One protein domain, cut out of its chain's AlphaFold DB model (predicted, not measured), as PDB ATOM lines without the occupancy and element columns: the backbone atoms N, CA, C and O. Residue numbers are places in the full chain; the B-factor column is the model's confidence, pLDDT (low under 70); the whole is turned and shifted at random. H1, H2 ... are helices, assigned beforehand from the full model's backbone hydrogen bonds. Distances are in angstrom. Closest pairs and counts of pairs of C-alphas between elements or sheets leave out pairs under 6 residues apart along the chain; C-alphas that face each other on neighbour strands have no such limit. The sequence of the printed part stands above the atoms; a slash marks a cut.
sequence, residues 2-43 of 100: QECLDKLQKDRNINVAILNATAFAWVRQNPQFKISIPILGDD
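This is residues 2 to 43 of the 100 residues of the protein "Putative amino-acid transporter periplasmic solute-binding protein" of Helicobacter fennelliae (UniProt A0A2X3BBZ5). Two short helices stand apart, H2 in one part of the model and H1 in another, joined by an open stretch of residues 11 to 19. After H2 the backbone folds back and residues 30 to 43, with no named element, run past H2 as a long tail to the end of the model farthest from Lys 10. The printed part has 42 residues with two named helices, H1 then H2 along the chain, and no named strand; the class is all helix, though under half of the residues, 19 of 42, are in named elements. The whole is compact, with a radius of gyration of the C-alphas of 10.3 A, and its outline is elongated, spanning 30 by 18 by 18 A.

H2, the longest helix by residues, holds residues 20 to 29 and measures 14.6 A from first to last C-alpha, from Asn 20 at (-20.961, 46.661, -1.383) to Gln 29 at (-13.498, 42.037, -12.999). H1 holds residues 2 to 10 and measures 12.6 A, with C-alpha 2 at (-27.476, 41.244, -13.889).

H1 and H2 are apart, with no C-alpha of the one within 8 A of the other. They are joined by a short link of 9 residues. In H1 every O i to N i+4 pair is within hydrogen-bond range, and in H2 5 of 6 are.

The two C-alphas farthest apart are those of Lys 10 and Asp 43, at 30.6 A. The C-alphas of residues 30 to 43 lie 6 to 18 A from the mean of the C-alphas. The printed part has no cut. The mean pLDDT of the printed part is 93.0, and no printed residue is under 70.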
ATOM      1  N   GLN A   2     -28.117  41.347 -12.569       90.25
ATOM      2  CA  GLN A   2     -27.476  41.244 -13.889       90.25
ATOM      3  C   GLN A   2     -27.963  42.325 -14.864       90.25
ATOM      4  O   GLN A   2     -27.158  43.095 -15.366       90.25
ATOM      5  N   GLU A   3     -29.280  42.479 -15.016       93.75
ATOM      6  CA  GLU A   3     -29.873  43.499 -15.895       93.75
ATOM      7  C   GLU A   3     -29.413  44.933 -15.570       93.75
ATOM      8  O   GLU A   3     -29.184  45.738 -16.472       93.75
ATOM      9  N   CYS A   4     -29.239  45.261 -14.283       94.19
ATOM     10  CA  CYS A   4     -28.760  46.580 -13.862       94.19
ATOM     11  C   CYS A   4     -27.299  46.801 -14.275       94.19
ATOM     12  O   CYS A   4     -26.949  47.884 -14.743       94.19
ATOM     13  N   LEU A   5     -26.458  45.776 -14.114       94.56
ATOM     14  CA  LEU A   5     -25.042  45.823 -14.483       94.56
ATOM     15  C   LEU A   5     -24.862  45.834 -16.009       94.56
ATOM     16  O   LEU A   5     -24.053  46.608 -16.515       94.56
ATOM     17  N   ASP A   6     -25.678  45.084 -16.752       94.81
ATOM     18  CA  ASP A   6     -25.699  45.118 -18.220       94.81
ATOM     19  C   ASP A   6     -26.075  46.508 -18.742       94.81
ATOM     20  O   ASP A   6     -25.517  46.990 -19.732       94.81
ATOM     21  N   LYS A   7     -27.020  47.177 -18.072       96.00
ATOM     22  CA  LYS A   7     -27.390  48.551 -18.409       96.00
ATOM     23  C   LYS A   7     -26.253  49.524 -18.100       96.00
ATOM     24  O   LYS A   7     -25.954  50.361 -18.945       96.00
ATOM     25  N   LEU A   8     -25.588  49.377 -16.952       95.44
ATOM     26  CA  LEU A   8     -24.429  50.195 -16.570       95.44
ATOM     27  C   LEU A   8     -23.276  50.065 -17.580       95.44
ATOM     28  O   LEU A   8     -22.583  51.037 -17.868       95.44
ATOM     29  N   GLN A   9     -23.089  48.878 -18.160       94.50
ATOM     30  CA  GLN A   9     -22.092  48.655 -19.208       94.50
ATOM     31  C   GLN A   9     -22.405  49.388 -20.521       94.50
ATOM     32  O   GLN A   9     -21.479  49.796 -21.224       94.50
ATOM     33  N   LYS A  10     -23.689  49.569 -20.851       96.19
ATOM     34  CA  LYS A  10     -24.146  50.188 -22.108       96.19
ATOM     35  C   LYS A  10     -24.362  51.697 -21.998       96.19
ATOM     36  O   LYS A  10     -24.186  52.401 -22.986       96.19
ATOM     37  N   ASP A  11     -24.737  52.185 -20.821       95.94
ATOM     38  CA  ASP A  11     -25.032  53.591 -20.559       95.94
ATOM     39  C   ASP A  11     -24.174  54.107 -19.401       95.94
ATOM     40  O   ASP A  11     -24.384  53.769 -18.239       95.94
ATOM     41  N   ARG A  12     -23.197  54.959 -19.720       86.25
ATOM     42  CA  ARG A  12     -22.283  55.535 -18.722       86.25
ATOM     43  C   ARG A  12     -22.873  56.726 -17.959       86.25
ATOM     44  O   ARG A  12     -22.187  57.271 -17.099       86.25
ATOM     45  N   ASN A  13     -24.110  57.132 -18.251       93.75
ATOM     46  CA  ASN A  13     -24.792  58.220 -17.545       93.75
ATOM     47  C   ASN A  13     -25.627  57.736 -16.352       93.75
ATOM     48  O   ASN A  13     -26.225  58.555 -15.654       93.75
ATOM     49  N   ILE A  14     -25.676  56.425 -16.103       95.31
ATOM     50  CA  ILE A  14     -26.363  55.861 -14.941       95.31
ATOM     51  C   ILE A  14     -25.373  55.420 -13.867       95.31
ATOM     52  O   ILE A  14     -24.230  55.068 -14.143       95.31
ATOM     53  N   ASN A  15     -25.851  55.397 -12.627       94.50
ATOM     54  CA  ASN A  15     -25.158  54.794 -11.496       94.50
ATOM     55  C   ASN A  15     -26.035  53.667 -10.944       94.50
ATOM     56  O   ASN A  15     -27.263  53.740 -11.019       94.50
ATOM     57  N   VAL A  16     -25.412  52.633 -10.384       94.88
ATOM     58  CA  VAL A  16     -26.118  51.496  -9.790       94.88
ATOM     59  C   VAL A  16     -25.649  51.331  -8.351       94.88
ATOM     60  O   VAL A  16     -24.450  51.240  -8.099       94.88
ATOM     61  N   ALA A  17     -26.599  51.267  -7.421       94.25
ATOM     62  CA  ALA A  17     -26.351  50.853  -6.047       94.25
ATOM     63  C   ALA A  17     -26.691  49.363  -5.901       94.25
ATOM     64  O   ALA A  17     -27.781  48.926  -6.276       94.25
ATOM     65  N   ILE A  18     -25.749  48.589  -5.370       92.62
ATOM     66  CA  ILE A  18     -25.899  47.172  -5.014       92.62
ATOM     67  C   ILE A  18     -25.183  46.922  -3.684       92.62
ATOM     68  O   ILE A  18     -24.526  47.817  -3.156       92.62
ATOM     69  N   LEU A  19     -25.283  45.696  -3.167       92.56
ATOM     70  CA  LEU A  19     -24.479  45.237  -2.037       92.56
ATOM     71  C   LEU A  19     -22.990  45.547  -2.277       92.56
ATOM     72  O   LEU A  19     -22.437  45.170  -3.312       92.56
ATOM     73  N   ASN A  20     -22.357  46.224  -1.318       91.00
ATOM     74  CA  ASN A  20     -20.961  46.661  -1.383       91.00
ATOM     75  C   ASN A  20     -20.000  45.499  -1.674       91.00
ATOM     76  O   ASN A  20     -19.190  45.612  -2.591       91.00
ATOM     77  N   ALA A  21     -20.146  44.361  -0.988       89.62
ATOM     78  CA  ALA A  21     -19.366  43.155  -1.249       89.62
ATOM     79  C   ALA A  21     -19.462  42.760  -2.736       89.62
ATOM     80  O   ALA A  21     -18.458  42.678  -3.436       89.62
ATOM     81  N   THR A  22     -20.667  42.672  -3.300       91.31
ATOM     82  CA  THR A  22     -20.825  42.379  -4.733       91.31
ATOM     83  C   THR A  22     -20.209  43.453  -5.638       91.31
ATOM     84  O   THR A  22     -19.608  43.112  -6.657       91.31
ATOM     85  N   ALA A  23     -20.307  44.736  -5.276       92.62
ATOM     86  CA  ALA A  23     -19.691  45.821  -6.039       92.62
ATOM     87  C   ALA A  23     -18.158  45.703  -6.084       92.62
ATOM     88  O   ALA A  23     -17.575  45.857  -7.159       92.62
ATOM     89  N   PHE A  24     -17.517  45.381  -4.955       90.88
ATOM     90  CA  PHE A  24     -16.068  45.172  -4.878       90.88
ATOM     91  C   PHE A  24     -15.616  44.007  -5.766       90.88
ATOM     92  O   PHE A  24     -14.706  44.179  -6.578       90.88
ATOM     93  N   ALA A  25     -16.294  42.856  -5.694       92.12
ATOM     94  CA  ALA A  25     -15.993  41.717  -6.565       92.12
ATOM     95  C   ALA A  25     -16.177  42.055  -8.056       92.12
ATOM     96  O   ALA A  25     -15.370  41.655  -8.899       92.12
ATOM     97  N   TRP A  26     -17.234  42.797  -8.394       93.12
ATOM     98  CA  TRP A  26     -17.567  43.106  -9.780       93.12
ATOM     99  C   TRP A  26     -16.608  44.118 -10.415       93.12
ATOM    100  O   TRP A  26     -16.155  43.896 -11.538       93.12
ATOM    101  N   VAL A  27     -16.247  45.199  -9.711       92.69
ATOM    102  CA  VAL A  27     -15.318  46.221 -10.233       92.69
ATOM    103  C   VAL A  27     -13.923  45.643 -10.485       92.69
ATOM    104  O   VAL A  27     -13.288  46.011 -11.469       92.69
ATOM    105  N   ARG A  28     -13.469  44.668  -9.686       90.75
ATOM    106  CA  ARG A  28     -12.199  43.961  -9.936       90.75
ATOM    107  C   ARG A  28     -12.185  43.213 -11.271       90.75
ATOM    108  O   ARG A  28     -11.152  43.155 -11.930       90.75
ATOM    109  N   GLN A  29     -13.330  42.680 -11.690       91.25
ATOM    110  CA  GLN A  29     -13.498  42.037 -12.999       91.25
ATOM    111  C   GLN A  29     -13.814  43.041 -14.122       91.25
ATOM    112  O   GLN A  29     -13.751  42.689 -15.297       91.25
ATOM    113  N   ASN A  30     -14.154  44.288 -13.777       93.62
ATOM    114  CA  ASN A  30     -14.580  45.341 -14.698       93.62
ATOM    115  C   ASN A  30     -13.862  46.670 -14.364       93.62
ATOM    116  O   ASN A  30     -14.507  47.629 -13.924       93.62
ATOM    117  N   PRO A  31     -12.532  46.755 -14.569       93.00
ATOM    118  CA  PRO A  31     -11.687  47.847 -14.063       93.00
ATOM    119  C   PRO A  31     -11.972  49.223 -14.688       93.00
ATOM    120  O   PRO A  31     -11.456  50.238 -14.225       93.00
ATOM    121  N   GLN A  32     -12.789  49.288 -15.741       94.38
ATOM    122  CA  GLN A  32     -13.284  50.537 -16.323       94.38
ATOM    123  C   GLN A  32     -14.352  51.233 -15.463       94.38
ATOM    124  O   GLN A  32     -14.729  52.368 -15.767       94.38
ATOM    125  N   PHE A  33     -14.859  50.560 -14.427       94.94
ATOM    126  CA  PHE A  33     -15.783  51.105 -13.439       94.94
ATOM    127  C   PHE A  33     -15.079  51.338 -12.103       94.94
ATOM    128  O   PHE A  33     -14.007  50.806 -11.839       94.94
ATOM    129  N   LYS A  34     -15.695  52.153 -11.247       93.94
ATOM    130  CA  LYS A  34     -15.208  52.424  -9.893       93.94
ATOM    131  C   LYS A  34     -16.372  52.529  -8.924       93.94
ATOM    132  O   LYS A  34     -17.470  52.924  -9.311       93.94
ATOM    133  N   ILE A  35     -16.099  52.246  -7.660       94.25
ATOM    134  CA  ILE A  35     -17.033  52.502  -6.566       94.25
ATOM    135  C   ILE A  35     -16.838  53.956  -6.129       94.25
ATOM    136  O   ILE A  35     -15.745  54.338  -5.719       94.25
ATOM    137  N   SER A  36     -17.874  54.785  -6.263       94.81
ATOM    138  CA  SER A  36     -17.845  56.193  -5.835       94.81
ATOM    139  C   SER A  36     -18.298  56.387  -4.387       94.81
ATOM    140  O   SER A  36     -17.844  57.320  -3.734       94.81
ATOM    141  N   ILE A  37     -19.175  55.510  -3.891       95.06
ATOM    142  CA  ILE A  37     -19.706  55.515  -2.526       95.06
ATOM    143  C   ILE A  37     -19.561  54.082  -1.981       95.06
ATOM    144  O   ILE A  37     -20.347  53.220  -2.370       95.06
ATOM    145  N   PRO A  38     -18.535  53.787  -1.158       90.50
ATOM    146  CA  PRO A  38     -18.235  52.416  -0.729       90.50
ATOM    147  C   PRO A  38     -19.205  51.866   0.322       90.50
ATOM    148  O   PRO A  38     -19.428  50.658   0.373       90.50
ATOM    149  N   ILE A  39     -19.790  52.740   1.143       92.06
ATOM    150  CA  ILE A  39     -20.771  52.392   2.174       92.06
ATOM    151  C   ILE A  39     -21.897  53.420   2.100       92.06
ATOM    152  O   ILE A  39     -21.643  54.624   2.036       92.06
ATOM    153  N   LEU A  40     -23.137  52.937   2.073       92.88
ATOM    154  CA  LEU A  40     -24.340  53.756   2.053       92.88
ATOM    155  C   LEU A  40     -25.348  53.177   3.051       92.88
ATOM    156  O   LEU A  40     -25.962  52.150   2.769       92.88
ATOM    157  N   GLY A  41     -25.530  53.861   4.180       93.06
ATOM    158  CA  GLY A  41     -26.380  53.400   5.281       93.06
ATOM    159  C   GLY A  41     -25.621  52.573   6.318       93.06
ATOM    160  O   GLY A  41     -24.391  52.541   6.308       93.06
ATOM    161  N   ASP A  42     -26.381  51.948   7.215       91.88
ATOM    162  CA  ASP A  42     -25.852  51.144   8.317       91.88
ATOM    163  C   ASP A  42     -25.421  49.748   7.850       91.88
ATOM    164  O   ASP A  42     -25.984  49.185   6.902       91.88
ATOM    165  N   ASP A  43     -24.461  49.163   8.566       86.00
ATOM    166  CA  ASP A  43     -24.093  47.763   8.386       86.00
ATOM    167  C   ASP A  43     -25.249  46.847   8.806       86.00
ATOM    168  O   ASP A  43     -25.937  47.073   9.806       86.00
TER     169      ASP A  43